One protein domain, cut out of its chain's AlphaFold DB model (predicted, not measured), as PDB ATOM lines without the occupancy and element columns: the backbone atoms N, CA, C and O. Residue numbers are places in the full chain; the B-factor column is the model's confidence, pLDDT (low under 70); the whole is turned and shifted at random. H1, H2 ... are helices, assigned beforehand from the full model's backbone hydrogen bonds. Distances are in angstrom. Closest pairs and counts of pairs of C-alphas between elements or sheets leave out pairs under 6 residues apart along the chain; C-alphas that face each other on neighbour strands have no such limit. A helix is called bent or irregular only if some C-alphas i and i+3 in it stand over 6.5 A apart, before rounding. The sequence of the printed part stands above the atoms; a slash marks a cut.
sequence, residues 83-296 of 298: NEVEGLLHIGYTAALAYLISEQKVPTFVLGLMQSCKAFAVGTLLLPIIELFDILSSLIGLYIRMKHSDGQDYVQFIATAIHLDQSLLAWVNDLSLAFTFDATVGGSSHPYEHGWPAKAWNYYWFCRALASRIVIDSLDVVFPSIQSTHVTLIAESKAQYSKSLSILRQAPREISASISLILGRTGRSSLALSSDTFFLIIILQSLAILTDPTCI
ATOM      1  N   ASN A  83      17.817 -28.981  37.630       62.50
ATOM      2  CA  ASN A  83      17.654 -29.192  36.187       62.50
ATOM      3  C   ASN A  83      18.769 -28.524  35.357       62.50
ATOM      4  O   ASN A  83      19.120 -29.007  34.279       62.50
ATOM      5  N   GLU A  84      19.361 -27.437  35.861       67.56
ATOM      6  CA  GLU A  84      20.440 -26.714  35.177       67.56
ATOM      7  C   GLU A  84      21.763 -27.485  35.246       67.56
ATOM      8  O   GLU A  84      22.434 -27.655  34.226       67.56
ATOM      9  N   VAL A  85      22.119 -28.012  36.425       75.31
ATOM     10  CA  VAL A  85      23.348 -28.806  36.608       75.31
ATOM     11  C   VAL A  85      23.278 -30.096  35.795       75.31
ATOM     12  O   VAL A  85      24.250 -30.451  35.136       75.31
ATOM     13  N   GLU A  86      22.123 -30.760  35.768       77.56
ATOM     14  CA  GLU A  86      21.888 -31.908  34.891       77.56
ATOM     15  C   GLU A  86      22.099 -31.556  33.413       77.56
ATOM     16  O   GLU A  86      22.801 -32.268  32.691       77.56
ATOM     17  N   GLY A  87      21.551 -30.428  32.956       75.44
ATOM     18  CA  GLY A  87      21.782 -29.936  31.602       75.44
ATOM     19  C   GLY A  87      23.271 -29.788  31.282       75.44
ATOM     20  O   GLY A  87      23.739 -30.304  30.266       75.44
ATOM     21  N   LEU A  88      24.033 -29.155  32.179       81.06
ATOM     22  CA  LEU A  88      25.479 -28.974  32.026       81.06
ATOM     23  C   LEU A  88      26.247 -30.299  32.018       81.06
ATOM     24  O   LEU A  88      27.139 -30.467  31.183       81.06
ATOM     25  N   LEU A  89      25.893 -31.248  32.891       84.94
ATOM     26  CA  LEU A  89      26.484 -32.590  32.894       84.94
ATOM     27  C   LEU A  89      26.299 -33.259  31.541       84.94
ATOM     28  O   LEU A  89      27.247 -33.813  30.988       84.94
ATOM     29  N   HIS A  90      25.102 -33.155  30.968       83.00
ATOM     30  CA  HIS A  90      24.850 -33.721  29.654       83.00
ATOM     31  C   HIS A  90      25.765 -33.093  28.590       83.00
ATOM     32  O   HIS A  90      26.403 -33.836  27.846       83.00
ATOM     33  N   ILE A  91      25.935 -31.762  28.571       80.62
ATOM     34  CA  ILE A  91      26.910 -31.107  27.669       80.62
ATOM     35  C   ILE A  91      28.297 -31.690  27.862       80.62
ATOM     36  O   ILE A  91      28.947 -32.026  26.877       80.62
ATOM     37  N   GLY A  92      28.753 -31.774  29.113       86.69
ATOM     38  CA  GLY A  92      30.093 -32.240  29.445       86.69
ATOM     39  C   GLY A  92      30.356 -33.608  28.838       86.69
ATOM     40  O   GLY A  92      31.276 -33.765  28.035       86.69
ATOM     41  N   TYR A  93      29.497 -34.575  29.161       90.62
ATOM     42  CA  TYR A  93      29.615 -35.942  28.665       90.62
ATOM     43  C   TYR A  93      29.502 -36.040  27.145       90.62
ATOM     44  O   TYR A  93      30.331 -36.696  26.515       90.62
ATOM     45  N   THR A  94      28.519 -35.374  26.537       85.56
ATOM     46  CA  THR A  94      28.388 -35.359  25.078       85.56
ATOM     47  C   THR A  94      29.637 -34.785  24.428       85.56
ATOM     48  O   THR A  94      30.147 -35.372  23.477       85.56
ATOM     49  N   ALA A  95      30.124 -33.642  24.911       83.81
ATOM     50  CA  ALA A  95      31.307 -33.003  24.362       83.81
ATOM     51  C   ALA A  95      32.509 -33.943  24.477       83.81
ATOM     52  O   ALA A  95      33.193 -34.162  23.482       83.81
ATOM     53  N   ALA A  96      32.731 -34.558  25.642       90.06
ATOM     54  CA  ALA A  96      33.814 -35.515  25.840       90.06
ATOM     55  C   ALA A  96      33.740 -36.690  24.850       90.06
ATOM     56  O   ALA A  96      34.731 -37.001  24.193       90.06
ATOM     57  N   LEU A  97      32.560 -37.290  24.669       89.69
ATOM     58  CA  LEU A  97      32.361 -38.360  23.691       89.69
ATOM     59  C   LEU A  97      32.558 -37.888  22.242       89.69
ATOM     60  O   LEU A  97      33.173 -38.593  21.448       89.69
ATOM     61  N   ALA A  98      32.122 -36.677  21.892       82.25
ATOM     62  CA  ALA A  98      32.380 -36.096  20.574       82.25
ATOM     63  C   ALA A  98      33.883 -35.872  20.322       82.25
ATOM     64  O   ALA A  98      34.366 -36.104  19.212       82.25
ATOM     65  N   TYR A  99      34.633 -35.469  21.351       87.44
ATOM     66  CA  TYR A  99      36.090 -35.350  21.297       87.44
ATOM     67  C   TYR A  99      36.767 -36.710  21.123       87.44
ATOM     68  O   TYR A  99      37.675 -36.822  20.305       87.44
ATOM     69  N   LEU A 100      36.273 -37.757  21.791       90.56
ATOM     70  CA  LEU A 100      36.726 -39.126  21.547       90.56
ATOM     71  C   LEU A 100      36.471 -39.562  20.097       90.56
ATOM     72  O   LEU A 100      37.387 -40.066  19.456       90.56
ATOM     73  N   ILE A 101      35.260 -39.334  19.575       84.31
ATOM     74  CA  ILE A 101      34.903 -39.652  18.181       84.31
ATOM     75  C   ILE A 101      35.817 -38.917  17.193       84.31
ATOM     76  O   ILE A 101      36.176 -39.456  16.151       84.31
ATOM     77  N   SER A 102      36.203 -37.689  17.530       83.31
ATOM     78  CA  SER A 102      37.074 -36.851  16.705       83.31
ATOM     79  C   SER A 102      38.567 -37.111  16.934       83.31
ATOM     80  O   SER A 102      39.382 -36.369  16.389       83.31
ATOM     81  N   GLU A 103      38.921 -38.093  17.771       88.50
ATOM     82  CA  GLU A 103      40.292 -38.410  18.199       88.50
ATOM     83  C   GLU A 103      41.063 -37.190  18.745       88.50
ATOM     84  O   GLU A 103      42.267 -37.030  18.564       88.50
ATOM     85  N   GLN A 104      40.362 -36.296  19.444       87.06
ATOM     86  CA  GLN A 104      40.906 -35.053  19.987       87.06
ATOM     87  C   GLN A 104      40.799 -35.012  21.504       87.06
ATOM     88  O   GLN A 104      39.849 -35.514  22.100       87.06
ATOM     89  N   LYS A 105      41.790 -34.405  22.165       87.19
ATOM     90  CA  LYS A 105      41.792 -34.302  23.630       87.19
ATOM     91  C   LYS A 105      40.613 -33.455  24.096       87.19
ATOM     92  O   LYS A 105      40.344 -32.404  23.519       87.19
ATOM     93  N   VAL A 106      39.981 -33.877  25.192       86.81
ATOM     94  CA  VAL A 106      38.940 -33.087  25.857       86.81
ATOM     95  C   VAL A 106      39.539 -31.733  26.270       86.81
ATOM     96  O   VAL A 106      40.516 -31.708  27.024       86.81
ATOM     97  N   PRO A 107      39.002 -30.602  25.785       83.31
ATOM     98  CA  PRO A 107      39.543 -29.292  26.108       83.31
ATOM     99  C   PRO A 107      39.379 -28.936  27.582       83.31
ATOM    100  O   PRO A 107      38.394 -29.292  28.231       83.31
ATOM    101  N   THR A 108      40.299 -28.115  28.083       83.25
ATOM    102  CA  THR A 108      40.311 -27.653  29.479       83.25
ATOM    103  C   THR A 108      39.043 -26.907  29.885       83.25
ATOM    104  O   THR A 108      38.656 -26.982  31.046       83.25
ATOM    105  N   PHE A 109      38.353 -26.233  28.958       80.06
ATOM    106  CA  PHE A 109      37.092 -25.556  29.274       80.06
ATOM    107  C   PHE A 109      35.959 -26.543  29.603       80.06
ATOM    108  O   PHE A 109      35.132 -26.239  30.454       80.06
ATOM    109  N   VAL A 110      35.931 -27.728  28.976       83.50
ATOM    110  CA  VAL A 110      34.939 -28.776  29.281       83.50
ATOM    111  C   VAL A 110      35.215 -29.348  30.671       83.50
ATOM    112  O   VAL A 110      34.295 -29.519  31.466       83.50
ATOM    113  N   LEU A 111      36.491 -29.564  31.001       87.50
ATOM    114  CA  LEU A 111      36.900 -29.969  32.347       87.50
ATOM    115  C   LEU A 111      36.529 -28.891  33.381       87.50
ATOM    116  O   LEU A 111      35.951 -29.198  34.420       87.50
ATOM    117  N   GLY A 112      36.791 -27.617  33.074       79.56
ATOM    118  CA  GLY A 112      36.430 -26.479  33.921       79.56
ATOM    119  C   GLY A 112      34.921 -26.340  34.140       79.56
ATOM    120  O   GLY A 112      34.490 -25.990  35.240       79.56
ATOM    121  N   LEU A 113      34.111 -26.685  33.135       83.12
ATOM    122  CA  LEU A 113      32.657 -26.748  33.269       83.12
ATOM    123  C   LEU A 113      32.246 -27.779  34.328       83.12
ATOM    124  O   LEU A 113      31.443 -27.469  35.201       83.12
ATOM    125  N   MET A 114      32.838 -28.973  34.303       87.50
ATOM    126  CA  MET A 114      32.510 -30.041  35.257       87.50
ATOM    127  C   MET A 114      33.003 -29.739  36.670       87.50
ATOM    128  O   MET A 114      32.295 -30.005  37.641       87.50
ATOM    129  N   GLN A 115      34.156 -29.078  36.802       86.69
ATOM    130  CA  GLN A 115      34.608 -28.558  38.095       86.69
ATOM    131  C   GLN A 115      33.664 -27.481  38.642       86.69
ATOM    132  O   GLN A 115      33.391 -27.444  39.841       86.69
ATOM    133  N   SER A 116      33.096 -26.650  37.765       82.31
ATOM    134  CA  SER A 116      32.061 -25.692  38.162       82.31
ATOM    135  C   SER A 116      30.808 -26.425  38.646       82.31
ATOM    136  O   SER A 116      30.321 -26.132  39.735       82.31
ATOM    137  N   CYS A 117      30.336 -27.448  37.919       84.25
ATOM    138  CA  CYS A 117      29.229 -28.304  38.363       84.25
ATOM    139  C   CYS A 117      29.494 -28.926  39.740       84.25
ATOM    140  O   CYS A 117      28.588 -28.959  40.566       84.25
ATOM    141  N   LYS A 118      30.731 -29.353  40.027       84.31
ATOM    142  CA  LYS A 118      31.128 -29.903  41.334       84.31
ATOM    143  C   LYS A 118      30.911 -28.924  42.481       84.31
ATOM    144  O   LYS A 118      30.404 -29.323  43.526       84.31
ATOM    145  N   ALA A 119      31.235 -27.648  42.276       81.81
ATOM    146  CA  ALA A 119      31.007 -26.607  43.274       81.81
ATOM    147  C   ALA A 119      29.509 -26.390  43.560       81.81
ATOM    148  O   ALA A 119      29.139 -26.109  44.698       81.81
ATOM    149  N   PHE A 120      28.648 -26.567  42.553       77.31
ATOM    150  CA  PHE A 120      27.193 -26.429  42.691       77.31
ATOM    151  C   PHE A 120      26.488 -27.710  43.163       77.31
ATOM    152  O   PHE A 120      25.380 -27.642  43.687       77.31
ATOM    153  N   ALA A 121      27.116 -28.876  43.003       73.19
ATOM    154  CA  ALA A 121      26.532 -30.185  43.300       73.19
ATOM    155  C   ALA A 121      26.748 -30.662  44.750       73.19
ATOM    156  O   ALA A 121      26.383 -31.798  45.073       73.19
ATOM    157  N   VAL A 122      27.325 -29.837  45.632       67.94
ATOM    158  CA  VAL A 122      27.594 -30.198  47.035       67.94
ATOM    159  C   VAL A 122      26.283 -30.553  47.750       67.94
ATOM    160  O   VAL A 122      25.393 -29.720  47.887       67.94
ATOM    161  N   GLY A 123      26.163 -31.808  48.201       63.81
ATOM    162  CA  GLY A 123      24.961 -32.333  48.870       63.81
ATOM    163  C   GLY A 123      23.885 -32.902  47.934       63.81
ATOM    164  O   GLY A 123      22.814 -33.274  48.405       63.81
ATOM    165  N   THR A 124      24.154 -32.992  46.628       70.25
ATOM    166  CA  THR A 124      23.227 -33.568  45.638       70.25
ATOM    167  C   THR A 124      23.613 -34.997  45.246       70.25
ATOM    168  O   THR A 124      24.766 -35.407  45.375       70.25
ATOM    169  N   LEU A 125      22.660 -35.743  44.675       76.94
ATOM    170  CA  LEU A 125      22.904 -37.065  44.081       76.94
ATOM    171  C   LEU A 125      23.786 -37.013  42.816       76.94
ATOM    172  O   LEU A 125      24.119 -38.059  42.277       76.94
ATOM    173  N   LEU A 126      24.172 -35.829  42.324       82.50
ATOM    174  CA  LEU A 126      24.926 -35.675  41.074       82.50
ATOM    175  C   LEU A 126      26.447 -35.794  41.254       82.50
ATOM    176  O   LEU A 126      27.161 -35.937  40.261       82.50
ATOM    177  N   LEU A 127      26.959 -35.757  42.489       87.38
ATOM    178  CA  LEU A 127      28.402 -35.820  42.750       87.38
ATOM    179  C   LEU A 127      29.075 -37.081  42.163       87.38
ATOM    180  O   LEU A 127      30.065 -36.914  41.449       87.38
ATOM    181  N   PRO A 128      28.522 -38.303  42.321       89.50
ATOM    182  CA  PRO A 128      29.099 -39.492  41.690       89.50
ATOM    183  C   PRO A 128      29.129 -39.392  40.161       89.50
ATOM    184  O   PRO A 128      30.035 -39.908  39.513       89.50
ATOM    185  N   ILE A 129      28.162 -38.702  39.554       90.12
ATOM    186  CA  ILE A 129      28.102 -38.525  38.096       90.12
ATOM    187  C   ILE A 129      29.229 -37.600  37.620       90.12
ATOM    188  O   ILE A 129      29.773 -37.804  36.537       90.12
ATOM    189  N   ILE A 130      29.612 -36.608  38.422       91.38
ATOM    190  CA  ILE A 130      30.756 -35.735  38.127       91.38
ATOM    191  C   ILE A 130      32.073 -36.507  38.266       91.38
ATOM    192  O   ILE A 130      32.946 -36.388  37.413       91.38
ATOM    193  N   GLU A 131      32.213 -37.349  39.288       92.81
ATOM    194  CA  GLU A 131      33.416 -38.176  39.475       92.81
ATOM    195  C   GLU A 131      33.612 -39.179  38.332       92.81
ATOM    196  O   GLU A 131      34.721 -39.342  37.820       92.81
ATOM    197  N   LEU A 132      32.526 -39.791  37.857       95.25
ATOM    198  CA  LEU A 132      32.566 -40.649  36.674       95.25
ATOM    199  C   LEU A 132      33.034 -39.883  35.424       95.25
ATOM    200  O   LEU A 132      33.735 -40.449  34.581       95.25
ATOM    201  N   PHE A 133      32.715 -38.590  35.315       95.31
ATOM    202  CA  PHE A 133      33.162 -37.762  34.200       95.31
ATOM    203  C   PHE A 133      34.679 -37.535  34.230       95.31
ATOM    204  O   PHE A 133      35.333 -37.569  33.182       95.31
ATOM    205  N   ASP A 134      35.251 -37.325  35.418       95.06
ATOM    206  CA  ASP A 134      36.698 -37.170  35.594       95.06
ATOM    207  C   ASP A 134      37.438 -38.446  35.138       95.06
ATOM    208  O   ASP A 134      38.459 -38.370  34.440       95.06
ATOM    209  N   ILE A 135      36.879 -39.625  35.443       96.94
ATOM    210  CA  ILE A 135      37.403 -40.916  34.971       96.94
ATOM    211  C   ILE A 135      37.280 -41.031  33.445       96.94
ATOM    212  O   ILE A 135      38.266 -41.348  32.776       96.94
ATOM    213  N   LEU A 136      36.105 -40.732  32.877       97.00
ATOM    214  CA  LEU A 136      35.873 -40.759  31.428       97.00
ATOM    215  C   LEU A 136      36.874 -39.867  30.683       97.00
ATOM    216  O   LEU A 136      37.514 -40.307  29.729       97.00
ATOM    217  N   SER A 137      37.044 -38.627  31.133       96.12
ATOM    218  CA  SER A 137      37.962 -37.667  30.511       96.12
ATOM    219  C   SER A 137      39.413 -38.138  30.573       96.12
ATOM    220  O   SER A 137      40.156 -37.997  29.597       96.12
ATOM    221  N   SER A 138      39.808 -38.751  31.691       96.94
ATOM    222  CA  SER A 138      41.139 -39.343  31.861       96.94
ATOM    223  C   SER A 138      41.364 -40.516  30.905       96.94
ATOM    224  O   SER A 138      42.421 -40.600  30.277       96.94
ATOM    225  N   LEU A 139      40.360 -41.383  30.734       97.75
ATOM    226  CA  LEU A 139      40.399 -42.496  29.785       97.75
ATOM    227  C   LEU A 139      40.472 -42.016  28.334       97.75
ATOM    228  O   LEU A 139      41.288 -42.527  27.573       97.75
ATOM    229  N   ILE A 140      39.686 -41.006  27.952       96.12
ATOM    230  CA  ILE A 140      39.737 -40.413  26.607       96.12
ATOM    231  C   ILE A 140      41.131 -39.829  26.345       96.12
ATOM    232  O   ILE A 140      41.753 -40.117  25.321       96.12
ATOM    233  N   GLY A 141      41.672 -39.063  27.296       95.44
ATOM    234  CA  GLY A 141      43.023 -38.513  27.195       95.44
ATOM    235  C   GLY A 141      44.117 -39.584  27.134       95.44
ATOM    236  O   GLY A 141      45.145 -39.377  26.484       95.44
ATOM    237  N   LEU A 142      43.922 -40.728  27.795       95.88
ATOM    238  CA  LEU A 142      44.820 -41.879  27.718       95.88
ATOM    239  C   LEU A 142      44.736 -42.567  26.349       95.88
ATOM    240  O   LEU A 142      45.772 -42.777  25.727       95.88
ATOM    241  N   TYR A 143      43.525 -42.832  25.855       95.06
ATOM    242  CA  TYR A 143      43.274 -43.460  24.555       95.06
ATOM    243  C   TYR A 143      43.902 -42.676  23.400       95.06
ATOM    244  O   TYR A 143      44.622 -43.239  22.580       95.06
ATOM    245  N   ILE A 144      43.702 -41.358  23.375       93.25
ATOM    246  CA  ILE A 144      44.246 -40.494  22.318       93.25
ATOM    247  C   ILE A 144      45.774 -40.447  22.378       93.25
ATOM    248  O   ILE A 144      46.440 -40.495  21.349       93.25
ATOM    249  N   ARG A 145      46.362 -40.384  23.584       93.69
ATOM    250  CA  ARG A 145      47.826 -40.450  23.732       93.69
ATOM    251  C   ARG A 145      48.388 -41.779  23.243       93.69
ATOM    252  O   ARG A 145      49.424 -41.769  22.597       93.69
ATOM    253  N   MET A 146      47.708 -42.886  23.534       93.69
ATOM    254  CA  MET A 146      48.100 -44.212  23.065       93.69
ATOM    255  C   MET A 146      48.055 -44.299  21.534       93.69
ATOM    256  O   MET A 146      49.028 -44.739  20.932       93.69
ATOM    257  N   LYS A 147      46.970 -43.825  20.904       90.12
ATOM    258  CA  LYS A 147      46.812 -43.800  19.439       90.12
ATOM    259  C   LYS A 147      47.884 -42.988  18.711       90.12
ATOM    260  O   LYS A 147      48.236 -43.326  17.588       90.12
ATOM    261  N   HIS A 148      48.386 -41.923  19.331       89.25
ATOM    262  CA  HIS A 148      49.428 -41.064  18.760       89.25
ATOM    263  C   HIS A 148      50.835 -41.357  19.305       89.25
ATOM    264  O   HIS A 148      51.723 -40.524  19.139       89.25
ATOM    265  N   SER A 149      51.042 -42.477  20.004       87.38
ATOM    266  CA  SER A 149      52.368 -42.841  20.509       87.38
ATOM    267  C   SER A 149      53.183 -43.562  19.434       87.38
ATOM    268  O   SER A 149      52.711 -44.533  18.848       87.38
ATOM    269  N   ASP A 150      54.438 -43.148  19.250       77.06
ATOM    270  CA  ASP A 150      55.400 -43.751  18.312       77.06
ATOM    271  C   ASP A 150      56.117 -44.990  18.889       77.06
ATOM    272  O   ASP A 150      57.233 -45.332  18.499       77.06
ATOM    273  N   GLY A 151      55.497 -45.680  19.849       66.88
ATOM    274  CA  GLY A 151      55.980 -46.981  20.308       66.88
ATOM    275  C   GLY A 151      56.646 -47.022  21.684       66.88
ATOM    276  O   GLY A 151      57.211 -48.053  22.051       66.88
ATOM    277  N   GLN A 152      56.589 -45.940  22.465       71.62
ATOM    278  CA  GLN A 152      57.081 -45.912  23.846       71.62
ATOM    279  C   GLN A 152      55.904 -45.743  24.828       71.62
ATOM    280  O   GLN A 152      54.884 -45.140  24.498       71.62
ATOM    281  N   ASP A 153      56.025 -46.351  26.013       87.19
ATOM    282  CA  ASP A 153      55.086 -46.272  27.152       87.19
ATOM    283  C   ASP A 153      53.817 -47.156  27.150       87.19
ATOM    284  O   ASP A 153      52.971 -47.005  28.033       87.19
ATOM    285  N   TYR A 154      53.682 -48.167  26.283       90.25
ATOM    286  CA  TYR A 154      52.510 -49.071  26.320       90.25
ATOM    287  C   TYR A 154      52.302 -49.792  27.657       90.25
ATOM    288  O   TYR A 154      51.168 -49.964  28.099       90.25
ATOM    289  N   VAL A 155      53.382 -50.161  28.351       90.62
ATOM    290  CA  VAL A 155      53.288 -50.740  29.703       90.62
ATOM    291  C   VAL A 155      52.648 -49.745  30.678       90.62
ATOM    292  O   VAL A 155      51.819 -50.126  31.504       90.62
ATOM    293  N   GLN A 156      52.971 -48.455  30.550       94.06
ATOM    294  CA  GLN A 156      52.365 -47.399  31.354       94.06
ATOM    295  C   GLN A 156      50.904 -47.157  30.960       94.06
ATOM    296  O   GLN A 156      50.077 -46.921  31.844       94.06
ATOM    297  N   PHE A 157      50.553 -47.252  29.672       95.00
ATOM    298  CA  PHE A 157      49.157 -47.184  29.230       95.00
ATOM    299  C   PHE A 157      48.324 -48.324  29.813       95.00
ATOM    300  O   PHE A 157      47.258 -48.056  30.367       95.00
ATOM    301  N   ILE A 158      48.840 -49.560  29.802       94.88
ATOM    302  CA  ILE A 158      48.190 -50.720  30.429       94.88
ATOM    303  C   ILE A 158      47.990 -50.472  31.926       94.88
ATOM    304  O   ILE A 158      46.869 -50.582  32.422       94.88
ATOM    305  N   ALA A 159      49.048 -50.090  32.647       95.94
ATOM    306  CA  ALA A 159      48.975 -49.849  34.087       95.94
ATOM    307  C   ALA A 159      47.975 -48.733  34.439       95.94
ATOM    308  O   ALA A 159      47.158 -48.890  35.346       95.94
ATOM    309  N   THR A 160      47.991 -47.629  33.685       97.38
ATOM    310  CA  THR A 160      47.080 -46.495  33.905       97.38
ATOM    311  C   THR A 160      45.633 -46.876  33.590       97.38
ATOM    312  O   THR A 160      44.733 -46.519  34.345       97.38
ATOM    313  N   ALA A 161      45.389 -47.630  32.515       97.25
ATOM    314  CA  ALA A 161      44.052 -48.099  32.161       97.25
ATOM    315  C   ALA A 161      43.492 -49.075  33.207       97.25
ATOM    316  O   ALA A 161      42.331 -48.950  33.587       97.25
ATOM    317  N   ILE A 162      44.315 -49.993  33.729       96.69
ATOM    318  CA  ILE A 162      43.929 -50.896  34.826       96.69
ATOM    319  C   ILE A 162      43.618 -50.106  36.099       96.69
ATOM    320  O   ILE A 162      42.642 -50.408  36.780       96.69
ATOM    321  N   HIS A 163      44.416 -49.087  36.417       97.62
ATOM    322  CA  HIS A 163      44.161 -48.241  37.579       97.62
ATOM    323  C   HIS A 163      42.827 -47.491  37.455       97.62
ATOM    324  O   HIS A 163      42.022 -47.516  38.382       97.62
ATOM    325  N   LEU A 164      42.539 -46.902  36.289       97.50
ATOM    326  CA  LEU A 164      41.250 -46.252  36.026       97.50
ATOM    327  C   LEU A 164      40.082 -47.255  36.060       97.50
ATOM    328  O   LEU A 164      39.012 -46.931  36.569       97.50
ATOM    329  N   ASP A 165      40.286 -48.490  35.589       96.50
ATOM    330  CA  ASP A 165      39.301 -49.573  35.694       96.50
ATOM    331  C   ASP A 165      38.993 -49.945  37.156       96.50
ATOM    332  O   ASP A 165      37.842 -50.206  37.507       96.50
ATOM    333  N   GLN A 166      40.005 -49.918  38.028       96.00
ATOM    334  CA  GLN A 166      39.828 -50.089  39.472       96.00
ATOM    335  C   GLN A 166      39.080 -48.905  40.094       96.00
ATOM    336  O   GLN A 166      38.207 -49.130  40.927       96.00
ATOM    337  N   SER A 167      39.356 -47.668  39.664       96.75
ATOM    338  CA  SER A 167      38.588 -46.491  40.091       96.75
ATOM    339  C   SER A 167      37.114 -46.597  39.700       96.75
ATOM    340  O   SER A 167      36.259 -46.232  40.496       96.75
ATOM    341  N   LEU A 168      36.794 -47.154  38.524       95.75
ATOM    342  CA  LEU A 168      35.407 -47.430  38.124       95.75
ATOM    343  C   LEU A 168      34.734 -48.462  39.038       95.75
ATOM    344  O   LEU A 168      33.566 -48.306  39.382       95.75
ATOM    345  N   LEU A 169      35.450 -49.517  39.438       94.12
ATOM    346  CA  LEU A 169      34.913 -50.516  40.369       94.12
ATOM    347  C   LEU A 169      34.693 -49.931  41.766       94.12
ATOM    348  O   LEU A 169      33.669 -50.208  42.382       94.12
ATOM    349  N   ALA A 170      35.633 -49.117  42.252       93.75
ATOM    350  CA  ALA A 170      35.487 -48.394  43.512       93.75
ATOM    351  C   ALA A 170      34.278 -47.452  43.461       93.75
ATOM    352  O   ALA A 170      33.422 -47.521  44.332       93.75
ATOM    353  N   TRP A 171      34.144 -46.692  42.370       93.56
ATOM    354  CA  TRP A 171      33.002 -45.817  42.134       93.56
ATOM    355  C   TRP A 171      31.668 -46.560  42.264       93.56
ATOM    356  O   TRP A 171      30.791 -46.087  42.974       93.56
ATOM    357  N   VAL A 172      31.522 -47.751  41.664       91.12
ATOM    358  CA  VAL A 172      30.293 -48.561  41.810       91.12
ATOM    359  C   VAL A 172      30.039 -48.975  43.259       91.12
ATOM    360  O   VAL A 172      28.891 -48.967  43.693       91.12
ATOM    361  N   ASN A 173      31.082 -49.346  44.001       87.81
ATOM    362  CA  ASN A 173      30.940 -49.770  45.396       87.81
ATOM    363  C   ASN A 173      30.555 -48.610  46.327       87.81
ATOM    364  O   ASN A 173      29.888 -48.838  47.333       87.81
ATOM    365  N   ASP A 174      30.948 -47.387  45.972       86.62
ATOM    366  CA  ASP A 174      30.671 -46.170  46.737       86.62
ATOM    367  C   ASP A 174      29.317 -45.530  46.369       86.62
ATOM    368  O   ASP A 174      28.859 -44.588  47.025       86.62
ATOM    369  N   LEU A 175      28.638 -46.040  45.334       84.44
ATOM    370  CA  LEU A 175      27.312 -45.567  44.959       84.44
ATOM    371  C   LEU A 175      26.282 -45.885  46.043       84.44
ATOM    372  O   LEU A 175      26.146 -47.008  46.528       84.44
ATOM    373  N   SER A 176      25.456 -44.887  46.349       76.38
ATOM    374  CA  SER A 176      24.246 -45.092  47.144       76.38
ATOM    375  C   SER A 176      23.327 -46.122  46.475       76.38
ATOM    376  O   SER A 176      23.228 -46.173  45.247       76.38
ATOM    377  N   LEU A 177      22.537 -46.843  47.281       71.94
ATOM    378  CA  LEU A 177      21.413 -47.672  46.818       71.94
ATOM    379  C   LEU A 177      20.452 -46.898  45.898       71.94
ATOM    380  O   LEU A 177      19.730 -47.493  45.107       71.94
ATOM    381  N   ALA A 178      20.469 -45.562  45.941       64.75
ATOM    382  CA  ALA A 178      19.716 -44.733  45.008       64.75
ATOM    383  C   ALA A 178      20.095 -44.952  43.524       64.75
ATOM    384  O   ALA A 178      19.313 -44.652  42.624       64.75
ATOM    385  N   PHE A 179      21.290 -45.486  43.265       67.25
ATOM    386  CA  PHE A 179      21.814 -45.759  41.932       67.25
ATOM    387  C   PHE A 179      21.758 -47.237  41.542       67.25
ATOM    388  O   PHE A 179      22.171 -47.559  40.431       67.25
ATOM    389  N   THR A 180      21.249 -48.147  42.383       64.50
ATOM    390  CA  THR A 180      21.129 -49.555  41.973       64.50
ATOM    391  C   THR A 180      20.139 -49.677  40.823       64.50
ATOM    392  O   THR A 180      18.953 -49.378  40.969       64.50
ATOM    393  N   PHE A 181      20.654 -50.094  39.671       59.50
ATOM    394  CA  PHE A 181      19.897 -50.293  38.447       59.50
ATOM    395  C   PHE A 181      19.620 -51.781  38.271       59.50
ATOM    396  O   PHE A 181      20.545 -52.558  38.050       59.50
ATOM    397  N   ASP A 182      18.350 -52.169  38.365       57.59
ATOM    398  CA  ASP A 182      17.910 -53.504  37.979       57.59
ATOM    399  C   ASP A 182      17.230 -53.425  36.608       57.59
ATOM    400  O   ASP A 182      16.079 -53.009  36.476       57.59
ATOM    401  N   ALA A 183      17.971 -53.808  35.568       51.56
ATOM    402  CA  ALA A 183      17.472 -53.847  34.196       51.56
ATOM    403  C   ALA A 183      16.344 -54.879  33.997       51.56
ATOM    404  O   ALA A 183      15.658 -54.848  32.975       51.56
ATOM    405  N   THR A 184      16.172 -55.819  34.935       44.75
ATOM    406  CA  THR A 184      15.296 -56.988  34.778       44.75
ATOM    407  C   THR A 184      13.902 -56.799  35.373       44.75
ATOM    408  O   THR A 184      12.965 -57.499  34.982       44.75
ATOM    409  N   VAL A 185      13.712 -55.813  36.252       45.25
ATOM    410  CA  VAL A 185      12.420 -55.553  36.904       45.25
ATOM    411  C   VAL A 185      11.624 -54.544  36.078       45.25
ATOM    412  O   VAL A 185      11.482 -53.370  36.406       45.25
ATOM    413  N   GLY A 186      11.077 -55.026  34.963       41.38
ATOM    414  CA  GLY A 186      10.184 -54.275  34.076       41.38
ATOM    415  C   GLY A 186       8.794 -53.990  34.665       41.38
ATOM    416  O   GLY A 186       7.801 -54.217  33.980       41.38
ATOM    417  N   GLY A 187       8.681 -53.532  35.917       38.06
ATOM    418  CA  GLY A 187       7.358 -53.405  36.540       38.06
ATOM    419  C   GLY A 187       7.206 -52.578  37.814       38.06
ATOM    420  O   GLY A 187       6.068 -52.320  38.199       38.06
ATOM    421  N   SER A 188       8.265 -52.110  38.472       36.19
ATOM    422  CA  SER A 188       8.098 -51.194  39.606       36.19
ATOM    423  C   SER A 188       8.210 -49.756  39.121       36.19
ATOM    424  O   SER A 188       9.199 -49.350  38.514       36.19
ATOM    425  N   SER A 189       7.174 -48.968  39.407       40.84
ATOM    426  CA  SER A 189       7.228 -47.509  39.353       40.84
ATOM    427  C   SER A 189       8.311 -47.044  40.324       40.84
ATOM    428  O   SER A 189       8.049 -46.812  41.502       40.84
ATOM    429  N   HIS A 190       9.558 -47.003  39.865       39.56
ATOM    430  CA  HIS A 190      10.626 -46.416  40.643       39.56
ATOM    431  C   HIS A 190      10.320 -44.922  40.801       39.56
ATOM    432  O   HIS A 190      10.001 -44.268  39.806       39.56
ATOM    433  N   PRO A 191      10.461 -44.355  42.009       41.81
ATOM    434  CA  PRO A 191      10.198 -42.940  42.272       41.81
ATOM    435  C   PRO A 191      11.221 -41.995  41.614       41.81
ATOM    436  O   PRO A 191      11.220 -40.799  41.884       41.81
ATOM    437  N   TYR A 192      12.120 -42.503  40.763       48.06
ATOM    438  CA  TYR A 192      13.100 -41.684  40.059       48.06
ATOM    439  C   TYR A 192      12.432 -40.955  38.899       48.06
ATOM    440  O   TYR A 192      12.413 -41.447  37.767       48.06
ATOM    441  N   GLU A 193      11.958 -39.745  39.183       51.09
ATOM    442  CA  GLU A 193      11.560 -38.747  38.185       51.09
ATOM    443  C   GLU A 193      12.705 -38.417  37.195       51.09
ATOM    444  O   GLU A 193      12.448 -37.911  36.105       51.09
ATOM    445  N   HIS A 194      13.963 -38.779  37.504       61.44
ATOM    446  CA  HIS A 194      15.155 -38.372  36.749       61.44
ATOM    447  C   HIS A 194      15.795 -39.496  35.901       61.44
ATOM    448  O   HIS A 194      15.957 -40.642  36.329       61.44
ATOM    449  N   GLY A 195      16.191 -39.152  34.665       70.12
ATOM    450  CA  GLY A 195      16.862 -39.990  33.644       70.12
ATOM    451  C   GLY A 195      18.260 -40.511  33.992       70.12
ATOM    452  O   GLY A 195      18.785 -41.398  33.319       70.12
ATOM    453  N   TRP A 196      18.878 -39.940  35.020       79.31
ATOM    454  CA  TRP A 196      20.318 -40.019  35.237       79.31
ATOM    455  C   TRP A 196      20.890 -41.360  35.677       79.31
ATOM    456  O   TRP A 196      21.961 -41.684  35.171       79.31
ATOM    457  N   PRO A 197      20.237 -42.173  36.528       82.81
ATOM    458  CA  PRO A 197      20.802 -43.462  36.918       82.81
ATOM    459  C   PRO A 197      21.100 -44.355  35.706       82.81
ATOM    460  O   PRO A 197      22.209 -44.863  35.573       82.81
ATOM    461  N   ALA A 198      20.164 -44.457  34.757       82.94
ATOM    462  CA  ALA A 198      20.364 -45.228  33.528       82.94
ATOM    463  C   ALA A 198      21.510 -44.663  32.664       82.94
ATOM    464  O   ALA A 198      22.334 -45.415  32.147       82.94
ATOM    465  N   LYS A 199      21.607 -43.330  32.541       87.00
ATOM    466  CA  LYS A 199      22.705 -42.674  31.809       87.00
ATOM    467  C   LYS A 199      24.061 -42.910  32.474       87.00
ATOM    468  O   LYS A 199      25.020 -43.234  31.783       87.00
ATOM    469  N   ALA A 200      24.135 -42.790  33.797       89.38
ATOM    470  CA  ALA A 200      25.351 -43.019  34.571       89.38
ATOM    471  C   ALA A 200      25.852 -44.460  34.411       89.38
ATOM    472  O   ALA A 200      27.030 -44.664  34.132       89.38
ATOM    473  N   TRP A 201      24.960 -45.453  34.477       90.44
ATOM    474  CA  TRP A 201      25.315 -46.855  34.227       90.44
ATOM    475  C   TRP A 201      25.839 -47.099  32.816       90.44
ATOM    476  O   TRP A 201      26.818 -47.821  32.629       90.44
ATOM    477  N   ASN A 202      25.235 -46.461  31.822       92.00
ATOM    478  CA  ASN A 202      25.721 -46.549  30.454       92.00
ATOM    479  C   ASN A 202      27.101 -45.904  30.286       92.00
ATOM    480  O   ASN A 202      27.968 -46.498  29.649       92.00
ATOM    481  N   TYR A 203      27.341 -44.732  30.884       94.06
ATOM    482  CA  TYR A 203      28.669 -44.116  30.890       94.06
ATOM    483  C   TYR A 203      29.696 -44.968  31.638       94.06
ATOM    484  O   TYR A 203      30.831 -45.079  31.182       94.06
ATOM    485  N   TYR A 204      29.310 -45.620  32.734       95.44
ATOM    486  CA  TYR A 204      30.160 -46.573  33.443       95.44
ATOM    487  C   TYR A 204      30.572 -47.734  32.529       95.44
ATOM    488  O   TYR A 204      31.766 -47.980  32.344       95.44
ATOM    489  N   TRP A 205      29.610 -48.402  31.886       94.81
ATOM    490  CA  TRP A 205      29.895 -49.498  30.954       94.81
ATOM    491  C   TRP A 205      30.732 -49.044  29.762       94.81
ATOM    492  O   TRP A 205      31.631 -49.765  29.325       94.81
ATOM    493  N   PHE A 206      30.493 -47.827  29.281       95.88
ATOM    494  CA  PHE A 206      31.312 -47.209  28.255       95.88
ATOM    495  C   PHE A 206      32.764 -46.999  28.716       95.88
ATOM    496  O   PHE A 206      33.692 -47.393  28.014       95.88
ATOM    497  N   CYS A 207      32.986 -46.452  29.915       97.38
ATOM    498  CA  CYS A 207      34.327 -46.268  30.476       97.38
ATOM    499  C   CYS A 207      35.060 -47.606  30.643       97.38
ATOM    500  O   CYS A 207      36.230 -47.720  30.284       97.38
ATOM    501  N   ARG A 208      34.360 -48.641  31.123       96.50
ATOM    502  CA  ARG A 208      34.887 -50.010  31.247       96.50
ATOM    503  C   ARG A 208      35.316 -50.573  29.890       96.50
ATOM    504  O   ARG A 208      36.378 -51.189  29.783       96.50
ATOM    505  N   ALA A 209      34.512 -50.349  28.849       96.31
ATOM    506  CA  ALA A 209      34.842 -50.731  27.478       96.31
ATOM    507  C   ALA A 209      36.073 -49.976  26.961       96.31
ATOM    508  O   ALA A 209      36.977 -50.597  26.410       96.31
ATOM    509  N   LEU A 210      36.144 -48.663  27.190       97.12
ATOM    510  CA  LEU A 210      37.263 -47.818  26.773       97.12
ATOM    511  C   LEU A 210      38.575 -48.217  27.463       97.12
ATOM    512  O   LEU A 210      39.585 -48.404  26.790       97.12
ATOM    513  N   ALA A 211      38.560 -48.426  28.782       97.56
ATOM    514  CA  ALA A 211      39.714 -48.923  29.531       97.56
ATOM    515  C   ALA A 211      40.177 -50.290  29.007       97.56
ATOM    516  O   ALA A 211      41.362 -50.497  28.746       97.56
ATOM    517  N   SER A 212      39.229 -51.204  28.784       97.19
ATOM    518  CA  SER A 212      39.516 -52.535  28.241       97.19
ATOM    519  C   SER A 212      40.106 -52.470  26.834       97.19
ATOM    520  O   SER A 212      41.002 -53.247  26.509       97.19
ATOM    521  N   ARG A 213      39.640 -51.523  26.015       95.56
ATOM    522  CA  ARG A 213      40.156 -51.300  24.668       95.56
ATOM    523  C   ARG A 213      41.606 -50.817  24.688       95.56
ATOM    524  O   ARG A 213      42.428 -51.397  23.995       95.56
ATOM    525  N   ILE A 214      41.929 -49.839  25.540       95.75
ATOM    526  CA  ILE A 214      43.308 -49.349  25.730       95.75
ATOM    527  C   ILE A 214      44.243 -50.497  26.130       95.75
ATOM    528  O   ILE A 214      45.353 -50.600  25.612       95.75
ATOM    529  N   VAL A 215      43.796 -51.370  27.038       96.00
ATOM    530  CA  VAL A 215      44.577 -52.537  27.474       96.00
ATOM    531  C   VAL A 215      44.809 -53.520  26.328       96.00
ATOM    532  O   VAL A 215      45.937 -53.973  26.173       96.00
ATOM    533  N   ILE A 216      43.778 -53.844  25.543       94.62
ATOM    534  CA  ILE A 216      43.886 -54.748  24.386       94.62
ATOM    535  C   ILE A 216      44.867 -54.184  23.361       94.62
ATOM    536  O   ILE A 216      45.874 -54.829  23.093       94.62
ATOM    537  N   ASP A 217      44.633 -52.957  22.889       93.25
ATOM    538  CA  ASP A 217      45.453 -52.332  21.845       93.25
ATOM    539  C   ASP A 217      46.920 -52.205  22.301       93.25
ATOM    540  O   ASP A 217      47.850 -52.483  21.549       93.25
ATOM    541  N   SER A 218      47.153 -51.848  23.570       93.56
ATOM    542  CA  SER A 218      48.512 -51.775  24.122       93.56
ATOM    543  C   SER A 218      49.160 -53.152  24.277       93.56
ATOM    544  O   SER A 218      50.361 -53.297  24.046       93.56
ATOM    545  N   LEU A 219      48.400 -54.168  24.699       92.06
ATOM    546  CA  LEU A 219      48.916 -55.528  24.813       92.06
ATOM    547  C   LEU A 219      49.268 -56.085  23.441       92.06
ATOM    548  O   LEU A 219      50.341 -56.658  23.336       92.06
ATOM    549  N   ASP A 220      48.454 -55.875  22.409       91.12
ATOM    550  CA  ASP A 220      48.724 -56.370  21.053       91.12
ATOM    551  C   ASP A 220      50.066 -55.862  20.504       91.12
ATOM    552  O   ASP A 220      50.810 -56.626  19.885       91.12
ATOM    553  N   VAL A 221      50.448 -54.621  20.830       89.88
ATOM    554  CA  VAL A 221      51.756 -54.064  20.445       89.88
ATOM    555  C   VAL A 221      52.913 -54.654  21.262       89.88
ATOM    556  O   VAL A 221      53.989 -54.918  20.727       89.88
ATOM    557  N   VAL A 222      52.727 -54.880  22.566       87.62
ATOM    558  CA  VAL A 222      53.808 -55.345  23.459       87.62
ATOM    559  C   VAL A 222      53.958 -56.873  23.441       87.62
ATOM    560  O   VAL A 222      55.056 -57.392  23.660       87.62
ATOM    561  N   PHE A 223      52.895 -57.622  23.147       83.88
ATOM    562  CA  PHE A 223      52.853 -59.086  23.226       83.88
ATOM    563  C   PHE A 223      53.961 -59.794  22.424       83.88
ATOM    564  O   PHE A 223      54.583 -60.704  22.983       83.88
ATOM    565  N   PRO A 224      54.296 -59.372  21.183       81.69
ATOM    566  CA  PRO A 224      55.391 -59.972  20.419       81.69
ATOM    567  C   PRO A 224      56.744 -59.894  21.141       81.69
ATOM    568  O   PRO A 224      57.547 -60.821  21.058       81.69
ATOM    569  N   SER A 225      56.987 -58.819  21.900       77.12
ATOM    570  CA  SER A 225      58.225 -58.643  22.671       77.12
ATOM    571  C   SER A 225      58.257 -59.505  23.943       77.12
ATOM    572  O   SER A 225      59.285 -60.107  24.266       77.12
ATOM    573  N   ILE A 226      57.111 -59.652  24.620       73.38
ATOM    574  CA  ILE A 226      56.948 -60.434  25.859       73.38
ATOM    575  C   ILE A 226      57.128 -61.938  25.625       73.38
ATOM    576  O   ILE A 226      57.652 -62.646  26.491       73.38
ATOM    577  N   GLN A 227      56.713 -62.444  24.459       66.56
ATOM    578  CA  GLN A 227      56.728 -63.876  24.146       66.56
ATOM    579  C   GLN A 227      58.137 -64.505  24.206       66.56
ATOM    580  O   GLN A 227      58.268 -65.724  24.298       66.56
ATOM    581  N   SER A 228      59.184 -63.675  24.202       63.16
ATOM    582  CA  SER A 228      60.588 -64.087  24.213       63.16
ATOM    583  C   SER A 228      61.227 -64.232  25.605       63.16
ATOM    584  O   SER A 228      62.316 -64.794  25.694       63.16
ATOM    585  N   THR A 229      60.599 -63.744  26.687       66.19
ATOM    586  CA  THR A 229      61.330 -63.453  27.943       66.19
ATOM    587  C   THR A 229      60.838 -64.181  29.199       66.19
ATOM    588  O   THR A 229      61.671 -64.751  29.903       66.19
ATOM    589  N   HIS A 230      59.533 -64.219  29.519       76.06
ATOM    590  CA  HIS A 230      59.066 -64.785  30.804       76.06
ATOM    591  C   HIS A 230      57.683 -65.461  30.754       76.06
ATOM    592  O   HIS A 230      56.668 -64.828  30.478       76.06
ATOM    593  N   VAL A 231      57.622 -66.747  31.133       81.62
ATOM    594  CA  VAL A 231      56.394 -67.577  31.123       81.62
ATOM    595  C   VAL A 231      55.278 -67.019  32.017       81.62
ATOM    596  O   VAL A 231      54.110 -67.050  31.633       81.62
ATOM    597  N   THR A 232      55.614 -66.487  33.192       84.31
ATOM    598  CA  THR A 232      54.637 -65.907  34.133       84.31
ATOM    599  C   THR A 232      53.986 -64.644  33.573       84.31
ATOM    600  O   THR A 232      52.767 -64.507  33.624       84.31
ATOM    601  N   LEU A 233      54.782 -63.771  32.957       82.56
ATOM    602  CA  LEU A 233      54.319 -62.520  32.354       82.56
ATOM    603  C   LEU A 233      53.444 -62.786  31.115       82.56
ATOM    604  O   LEU A 233      52.441 -62.107  30.891       82.56
ATOM    605  N   ILE A 234      53.749 -63.841  30.351       84.44
ATOM    606  CA  ILE A 234      52.892 -64.330  29.258       84.44
ATOM    607  C   ILE A 234      51.531 -64.808  29.792       84.44
ATOM    608  O   ILE A 234      50.497 -64.538  29.184       84.44
ATOM    609  N   ALA A 235      51.504 -65.533  30.913       87.62
ATOM    610  CA  ALA A 235      50.251 -66.012  31.492       87.62
ATOM    611  C   ALA A 235      49.380 -64.851  32.007       87.62
ATOM    612  O   ALA A 235      48.183 -64.809  31.722       87.62
ATOM    613  N   GLU A 236      49.983 -63.890  32.707       89.88
ATOM    614  CA  GLU A 236      49.289 -62.718  33.248       89.88
ATOM    615  C   GLU A 236      48.744 -61.804  32.143       89.88
ATOM    616  O   GLU A 236      47.568 -61.439  32.167       89.88
ATOM    617  N   SER A 237      49.549 -61.515  31.117       88.38
ATOM    618  CA  SER A 237      49.107 -60.727  29.957       88.38
ATOM    619  C   SER A 237      47.946 -61.391  29.213       88.38
ATOM    620  O   SER A 237      46.962 -60.722  28.902       88.38
ATOM    621  N   LYS A 238      47.980 -62.716  29.000       90.50
ATOM    622  CA  LYS A 238      46.854 -63.460  28.403       90.50
ATOM    623  C   LYS A 238      45.589 -63.411  29.259       90.50
ATOM    624  O   LYS A 238      44.488 -63.269  28.718       90.50
ATOM    625  N   ALA A 239      45.723 -63.542  30.578       92.94
ATOM    626  CA  ALA A 239      44.591 -63.455  31.496       92.94
ATOM    627  C   ALA A 239      43.965 -62.052  31.461       92.94
ATOM    628  O   ALA A 239      42.747 -61.918  31.324       92.94
ATOM    629  N   GLN A 240      44.800 -61.010  31.494       94.25
ATOM    630  CA  GLN A 240      44.360 -59.621  31.429       94.25
ATOM    631  C   GLN A 240      43.718 -59.272  30.078       94.25
ATOM    632  O   GLN A 240      42.678 -58.611  30.046       94.25
ATOM    633  N   TYR A 241      44.275 -59.770  28.971       94.38
ATOM    634  CA  TYR A 241      43.682 -59.649  27.640       94.38
ATOM    635  C   TYR A 241      42.289 -60.289  27.597       94.38
ATOM    636  O   TYR A 241      41.311 -59.655  27.207       94.38
ATOM    637  N   SER A 242      42.171 -61.529  28.080       94.88
ATOM    638  CA  SER A 242      40.907 -62.277  28.086       94.88
ATOM    639  C   SER A 242      39.833 -61.580  28.927       94.88
ATOM    640  O   SER A 242      38.680 -61.473  28.504       94.88
ATOM    641  N   LYS A 243      40.217 -61.051  30.097       96.06
ATOM    642  CA  LYS A 243      39.341 -60.252  30.962       96.06
ATOM    643  C   LYS A 243      38.841 -58.997  30.241       96.06
ATOM    644  O   LYS A 243      37.635 -58.754  30.210       96.06
ATOM    645  N   SER A 244      39.752 -58.238  29.637       95.69
ATOM    646  CA  SER A 244      39.440 -56.996  28.914       95.69
ATOM    647  C   SER A 244      38.525 -57.266  27.716       95.69
ATOM    648  O   SER A 244      37.520 -56.585  27.525       95.69
ATOM    649  N   LEU A 245      38.790 -58.337  26.964       94.25
ATOM    650  CA  LEU A 245      37.960 -58.747  25.832       94.25
ATOM    651  C   LEU A 245      36.542 -59.141  26.265       94.25
ATOM    652  O   LEU A 245      35.571 -58.806  25.586       94.25
ATOM    653  N   SER A 246      36.400 -59.833  27.400       95.25
ATOM    654  CA  SER A 246      35.083 -60.159  27.956       95.25
ATOM    655  C   SER A 246      34.292 -58.901  28.309       95.25
ATOM    656  O   SER A 246      33.103 -58.829  28.010       95.25
ATOM    657  N   ILE A 247      34.939 -57.899  28.915       93.81
ATOM    658  CA  ILE A 247      34.296 -56.627  29.277       93.81
ATOM    659  C   ILE A 247      33.867 -55.870  28.017       93.81
ATOM    660  O   ILE A 247      32.720 -55.431  27.929       93.81
ATOM    661  N   LEU A 248      34.752 -55.779  27.019       92.88
ATOM    662  CA  LEU A 248      34.477 -55.104  25.750       92.88
ATOM    663  C   LEU A 248      33.282 -55.731  25.008       92.88
ATOM    664  O   LEU A 248      32.495 -55.022  24.390       92.88
ATOM    665  N   ARG A 249      33.103 -57.056  25.112       91.50
ATOM    666  CA  ARG A 249      31.941 -57.776  24.558       91.50
ATOM    667  C   ARG A 249      30.665 -57.626  25.389       91.50
ATOM    668  O   ARG A 249      29.573 -57.744  24.835       91.50
ATOM    669  N   GLN A 250      30.792 -57.406  26.695       91.25
ATOM    670  CA  GLN A 250      29.654 -57.262  27.602       91.25
ATOM    671  C   GLN A 250      29.034 -55.864  27.514       91.25
ATOM    672  O   GLN A 250      27.813 -55.748  27.441       91.25
ATOM    673  N   ALA A 251      29.852 -54.811  27.454       90.06
ATOM    674  CA  ALA A 251      29.385 -53.424  27.514       90.06
ATOM    675  C   ALA A 251      28.287 -53.061  26.486       90.06
ATOM    676  O   ALA A 251      27.301 -52.443  26.889       90.06
ATOM    677  N   PRO A 252      28.347 -53.478  25.201       88.81
ATOM    678  CA  PRO A 252      27.254 -53.225  24.259       88.81
ATOM    679  C   PRO A 252      25.925 -53.856  24.660       88.81
ATOM    680  O   PRO A 252      24.876 -53.266  24.408       88.81
ATOM    681  N   ARG A 253      25.947 -55.034  25.292       87.69
ATOM    682  CA  ARG A 253      24.729 -55.726  25.740       87.69
ATOM    683  C   ARG A 253      24.073 -54.971  26.887       87.69
ATOM    684  O   ARG A 253      22.868 -54.759  26.858       87.69
ATOM    685  N   GLU A 254      24.886 -54.524  27.835       88.12
ATOM    686  CA  GLU A 254      24.443 -53.762  29.004       88.12
ATOM    687  C   GLU A 254      23.872 -52.401  28.596       88.12
ATOM    688  O   GLU A 254      22.756 -52.049  28.979       88.12
ATOM    689  N   ILE A 255      24.574 -51.680  27.715       87.00
ATOM    690  CA  ILE A 255      24.082 -50.410  27.166       87.00
ATOM    691  C   ILE A 255      22.773 -50.639  26.400       87.00
ATOM    692  O   ILE A 255      21.815 -49.888  26.583       87.00
ATOM    693  N   SER A 256      22.685 -51.707  25.599       85.12
ATOM    694  CA  SER A 256      21.474 -52.029  24.833       85.12
ATOM    695  C   SER A 256      20.276 -52.375  25.719       85.12
ATOM    696  O   SER A 256      19.154 -51.981  25.402       85.12
ATOM    697  N   ALA A 257      20.495 -53.058  26.846       82.88
ATOM    698  CA  ALA A 257      19.435 -53.408  27.791       82.88
ATOM    699  C   ALA A 257      18.744 -52.166  28.387       82.88
ATOM    700  O   ALA A 257      17.551 -52.198  28.681       82.88
ATOM    701  N   SER A 258      19.462 -51.044  28.500       81.94
ATOM    702  CA  SER A 258      18.916 -49.783  29.017       81.94
ATOM    703  C   SER A 258      18.097 -48.970  27.993       81.94
ATOM    704  O   SER A 258      17.353 -48.069  28.388       81.94
ATOM    705  N   ILE A 259      18.200 -49.272  26.688       81.81
ATOM    706  CA  ILE A 259      17.628 -48.446  25.604       81.81
ATOM    707  C   ILE A 259      16.112 -48.311  25.745       81.81
ATOM    708  O   ILE A 259      15.584 -47.201  25.692       81.81
ATOM    709  N   SER A 260      15.410 -49.427  25.955       73.12
ATOM    710  CA  SER A 260      13.947 -49.439  26.073       73.12
ATOM    711  C   SER A 260      13.453 -48.603  27.250       73.12
ATOM    712  O   SER A 260      12.395 -47.988  27.158       73.12
ATOM    713  N   LEU A 261      14.222 -48.532  28.338       73.69
ATOM    714  CA  LEU A 261      13.885 -47.714  29.500       73.69
ATOM    715  C   LEU A 261      14.110 -46.221  29.224       73.69
ATOM    716  O   LEU A 261      13.272 -45.394  29.576       73.69
ATOM    717  N   ILE A 262      15.229 -45.882  28.580       76.75
ATOM    718  CA  ILE A 262      15.584 -44.500  28.236       76.75
ATOM    719  C   ILE A 262      14.594 -43.934  27.210       76.75
ATOM    720  O   ILE A 262      14.092 -42.828  27.379       76.75
ATOM    721  N   LEU A 263      14.232 -44.717  26.190       72.12
ATOM    722  CA  LEU A 263      13.235 -44.323  25.190       72.12
ATOM    723  C   LEU A 263      11.796 -44.422  25.714       72.12
ATOM    724  O   LEU A 263      10.957 -43.606  25.347       72.12
ATOM    725  N   GLY A 264      11.493 -45.367  26.607       63.94
ATOM    726  CA  GLY A 264      10.159 -45.532  27.198       63.94
ATOM    727  C   GLY A 264       9.693 -44.335  28.037       63.94
ATOM    728  O   GLY A 264       8.497 -44.183  28.272       63.94
ATOM    729  N   ARG A 265      10.621 -43.459  28.449       59.06
ATOM    730  CA  ARG A 265      10.333 -42.182  29.125       59.06
ATOM    731  C   ARG A 265       9.965 -41.048  28.167       59.06
ATOM    732  O   ARG A 265       9.348 -40.073  28.590       59.06
ATOM    733  N   THR A 266      10.277 -41.177  26.876       52.81
ATOM    734  CA  THR A 266       9.834 -40.217  25.859       52.81
ATOM    735  C   THR A 266       8.386 -40.516  25.477       52.81
ATOM    736  O   THR A 266       8.085 -41.456  24.745       52.81
ATOM    737  N   GLY A 267       7.449 -39.740  26.026       49.53
ATOM    738  CA  GLY A 267       6.044 -39.809  25.629       49.53
ATOM    739  C   GLY A 267       5.877 -39.668  24.109       49.53
ATOM    740  O   GLY A 267       6.662 -39.002  23.442       49.53
ATOM    741  N   ARG A 268       4.818 -40.283  23.568       42.59
ATOM    742  CA  ARG A 268       4.453 -40.426  22.138       42.59
ATOM    743  C   ARG A 268       4.331 -39.134  21.295       42.59
ATOM    744  O   ARG A 268       3.797 -39.188  20.192       42.59
ATOM    745  N   SER A 269       4.747 -37.973  21.785       38.06
ATOM    746  CA  SER A 269       4.363 -36.667  21.245       38.06
ATOM    747  C   SER A 269       5.542 -35.709  21.078       38.06
ATOM    748  O   SER A 269       5.560 -34.638  21.668       38.06
ATOM    749  N   SER A 270       6.521 -36.061  20.240       38.94
ATOM    750  CA  SER A 270       7.419 -35.079  19.614       38.94
ATOM    751  C   SER A 270       8.347 -35.755  18.593       38.94
ATOM    752  O   SER A 270       9.018 -36.728  18.910       38.94
ATOM    753  N   LEU A 271       8.401 -35.208  17.374       42.12
ATOM    754  CA  LEU A 271       9.389 -35.526  16.327       42.12
ATOM    755  C   LEU A 271      10.764 -34.864  16.579       42.12
ATOM    756  O   LEU A 271      11.652 -34.961  15.736       42.12
ATOM    757  N   ALA A 272      10.944 -34.154  17.699       47.81
ATOM    758  CA  ALA A 272      12.225 -33.566  18.083       47.81
ATOM    759  C   ALA A 272      13.142 -34.620  18.723       47.81
ATOM    760  O   ALA A 272      12.682 -35.475  19.484       47.81
ATOM    761  N   LEU A 273      14.444 -34.538  18.437       56.38
ATOM    762  CA  LEU A 273      15.471 -35.349  19.092       56.38
ATOM    763  C   LEU A 273      15.464 -35.023  20.587       56.38
ATOM    764  O   LEU A 273      15.990 -33.996  21.009       56.38
ATOM    765  N   SER A 274      14.852 -35.890  21.392       67.62
ATOM    766  CA  SER A 274      14.933 -35.743  22.839       67.62
ATOM    767  C   SER A 274      16.397 -35.821  23.289       67.62
ATOM    768  O   SER A 274      17.221 -36.503  22.673       67.62
ATOM    769  N   SER A 275      16.703 -35.154  24.400       71.06
ATOM    770  CA  SER A 275      17.973 -35.283  25.126       71.06
ATOM    771  C   SER A 275      18.389 -36.760  25.264       71.06
ATOM    772  O   SER A 275      19.526 -37.130  24.982       71.06
ATOM    773  N   ASP A 276      17.441 -37.640  25.580       75.25
ATOM    774  CA  ASP A 276      17.660 -39.078  25.752       75.25
ATOM    775  C   ASP A 276      17.988 -39.812  24.442       75.25
ATOM    776  O   ASP A 276      18.897 -40.642  24.403       75.25
ATOM    777  N   THR A 277      17.305 -39.474  23.348       75.12
ATOM    778  CA  THR A 277      17.602 -40.013  22.012       75.12
ATOM    779  C   THR A 277      19.004 -39.618  21.566       75.12
ATOM    780  O   THR A 277      19.758 -40.447  21.061       75.12
ATOM    781  N   PHE A 278      19.373 -38.356  21.773       74.12
ATOM    782  CA  PHE A 278      20.681 -37.855  21.388       74.12
ATOM    783  C   PHE A 278      21.811 -38.469  22.231       74.12
ATOM    784  O   PHE A 278      22.822 -38.901  21.676       74.12
ATOM    785  N   PHE A 279      21.605 -38.598  23.545       83.25
ATOM    786  CA  PHE A 279      22.485 -39.358  24.432       83.25
ATOM    787  C   PHE A 279      22.764 -40.764  23.878       83.25
ATOM    788  O   PHE A 279      23.924 -41.154  23.734       83.25
ATOM    789  N   LEU A 280      21.704 -41.500  23.515       83.44
ATOM    790  CA  LEU A 280      21.816 -42.854  22.971       83.44
ATOM    791  C   LEU A 280      22.586 -42.889  21.648       83.44
ATOM    792  O   LEU A 280      23.432 -43.758  21.458       83.44
ATOM    793  N   ILE A 281      22.337 -41.940  20.744       82.75
ATOM    794  CA  ILE A 281      23.069 -41.857  19.474       82.75
ATOM    795  C   ILE A 281      24.568 -41.681  19.736       82.75
ATOM    796  O   ILE A 281      25.374 -42.436  19.195       82.75
ATOM    797  N   ILE A 282      24.947 -40.725  20.586       83.56
ATOM    798  CA  ILE A 282      26.355 -40.397  20.835       83.56
ATOM    799  C   ILE A 282      27.086 -41.544  21.531       83.56
ATOM    800  O   ILE A 282      28.206 -41.883  21.140       83.56
ATOM    801  N   ILE A 283      26.472 -42.174  22.535       87.19
ATOM    802  CA  ILE A 283      27.122 -43.281  23.241       87.19
ATOM    803  C   ILE A 283      27.265 -44.521  22.354       87.19
ATOM    804  O   ILE A 283      28.312 -45.162  22.383       87.19
ATOM    805  N   LEU A 284      26.272 -44.824  21.511       86.31
ATOM    806  CA  LEU A 284      26.345 -45.944  20.571       86.31
ATOM    807  C   LEU A 284      27.375 -45.688  19.465       86.31
ATOM    808  O   LEU A 284      28.134 -46.593  19.128       86.31
ATOM    809  N   GLN A 285      27.459 -44.461  18.943       85.12
ATOM    810  CA  GLN A 285      28.503 -44.071  17.987       85.12
ATOM    811  C   GLN A 285      29.899 -44.187  18.599       85.12
ATOM    812  O   GLN A 285      30.799 -44.756  17.988       85.12
ATOM    813  N   SER A 286      30.068 -43.707  19.831       85.94
ATOM    814  CA  SER A 286      31.338 -43.818  20.551       85.94
ATOM    815  C   SER A 286      31.706 -45.281  20.804       85.94
ATOM    816  O   SER A 286      32.865 -45.665  20.685       85.94
ATOM    817  N   LEU A 287      30.724 -46.125  21.130       88.56
ATOM    818  CA  LEU A 287      30.938 -47.549  21.374       88.56
ATOM    819  C   LEU A 287      31.294 -48.315  20.095       88.56
ATOM    820  O   LEU A 287      32.103 -49.244  20.148       88.56
ATOM    821  N   ALA A 288      30.732 -47.918  18.951       85.38
ATOM    822  CA  ALA A 288      31.086 -48.488  17.656       85.38
ATOM    823  C   ALA A 288      32.589 -48.330  17.375       85.38
ATOM    824  O   ALA A 288      33.231 -49.303  16.999       85.38
ATOM    825  N   ILE A 289      33.179 -47.168  17.685       86.69
ATOM    826  CA  ILE A 289      34.627 -46.921  17.531       86.69
ATOM    827  C   ILE A 289      35.470 -47.901  18.358       86.69
ATOM    828  O   ILE A 289      36.524 -48.350  17.915       86.69
ATOM    829  N   LEU A 290      35.007 -48.264  19.557       86.00
ATOM    830  CA  LEU A 290      35.737 -49.176  20.446       86.00
ATOM    831  C   LEU A 290      35.579 -50.645  20.053       86.00
ATOM    832  O   LEU A 290      36.444 -51.466  20.360       86.00
ATOM    833  N   THR A 291      34.470 -50.989  19.407       83.25
ATOM    834  CA  THR A 291      34.108 -52.375  19.086       83.25
ATOM    835  C   THR A 291      34.376 -52.752  17.633       83.25
ATOM    836  O   THR A 291      34.274 -53.933  17.302       83.25
ATOM    837  N   ASP A 292      34.766 -51.793  16.788       77.25
ATOM    838  CA  ASP A 292      35.080 -52.041  15.386       77.25
ATOM    839  C   ASP A 292      36.280 -53.008  15.248       77.25
ATOM    840  O   ASP A 292      37.381 -52.721  15.747       77.25
ATOM    841  N   PRO A 293      36.090 -54.168  14.587       55.59
ATOM    842  CA  PRO A 293      37.144 -55.151  14.369       55.59
ATOM    843  C   PRO A 293      38.247 -54.665  13.423       55.59
ATOM    844  O   PRO A 293      39.352 -55.197  13.479       55.59
ATOM    845  N   THR A 294      38.005 -53.650  12.589       50.03
ATOM    846  CA  THR A 294      39.044 -53.093  11.700       50.03
ATOM    847  C   THR A 294      40.179 -52.428  12.478       50.03
ATOM    848  O   THR A 294      41.327 -52.453  12.043       50.03
ATOM    849  N   CYS A 295      39.889 -51.951  13.688       42.69
ATOM    850  CA  CYS A 295      40.862 -51.389  14.618       42.69
ATOM    851  C   CYS A 295      41.685 -52.487  15.346       42.69
ATOM    852  O   CYS A 295      42.597 -52.171  16.092       42.69
ATOM    853  N   ILE A 296      41.353 -53.779  15.176       40.25
ATOM    854  CA  ILE A 296      42.019 -54.949  15.803       40.25
ATOM    855  C   ILE A 296      43.049 -55.590  14.836       40.25
ATOM    856  O   ILE A 296      43.626 -56.634  15.121       40.25
TER     857      ILE A 296
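This is residues 83 to 296 of the 298 residues of an uncharacterized protein of Aspergillus arachidicola (UniProt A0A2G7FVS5). Seven helices, H1 to H7, stand side by side in an elongated up-and-down bundle, each running against the one before it, with H3 and H5 at the core and the longest helix, H6, packed along H5. H2 lies at the rim on H1 and H3, while the turn at residues 227 to 232 sticks out at one end and residues 267 to 273 at the other. The printed part has 214 residues with eight named helices, H1 to H8 in chain order, and no named strand; the class is all helix. It is compact, with a radius of gyration of the C-alphas of 18.2 A and spans of 61 by 38 by 34 A.

H6, residues 231 to 264, touches H5, residues 196 to 226, opposite ways at a shallow tilt of 25 degrees; their closest C-alphas, Ser 212 and Ser 244, are 4.5 A apart. H5 also touches H4, residues 154 to 174, closest at the C-alphas of Ile 158 and Val 215, 5.0 A. H5 touches H3, residues 127 to 147, the same way at 27 degrees, closest at the C-alphas of Leu 136 and Cys 207, 5.8 A. H3 and H5 are the hubs, touching four helices each. H7, residues 275 to 291, touches H6 at residues 248 to 263 of H6 alone, closest at the C-alphas of Ile 262 and Asp 276, 6.3 A. H1, residues 83 to 101, touches H7 with residues 94 to 101 alone, closest at the C-alphas of Ile 101 and Ser 286, 6.0 A. H2, residues 108 to 120, touches H1, closest at the C-alphas of Gly 92 and Val 110, 6.0 A, and is apart from H5. H8, residues 293 to 296, and H7 meet only through their link. Every O i to N i+4 pair is within hydrogen-bond range in H1, H2, H3 and H4, against 25 of 27 in H5, 25 of 30 in H6 and 12 of 13 in H7; H8 is too short for such a pair.

H6 is 51.4 A long from first to last C-alpha, H5 43.0 A, H3 30.8 A and H4 30.0 A. H5 has a kink of 38 degrees near residue 220, and H6 one of 26 degrees near residue 258. Both are only just irregular: C-alphas 221 and 224 are 6.9 A apart, and C-alphas 257 and 260 are 7.0 A apart. H1 begins with C-alpha 83 at (17.654, -29.192, 36.187), and H8 ends with C-alpha 296 at (42.019, -54.949, 15.803).

The C-alphas of Thr 229 and Ser 269, the two farthest apart, are 63.3 A apart. The printed part has no cut, and the link from H4 to H5, residues 175 to 195, is long. The mean pLDDT of the printed part is 81.2, and residues under 70 include 178 to 194, 264 to 274 and 293 to 296.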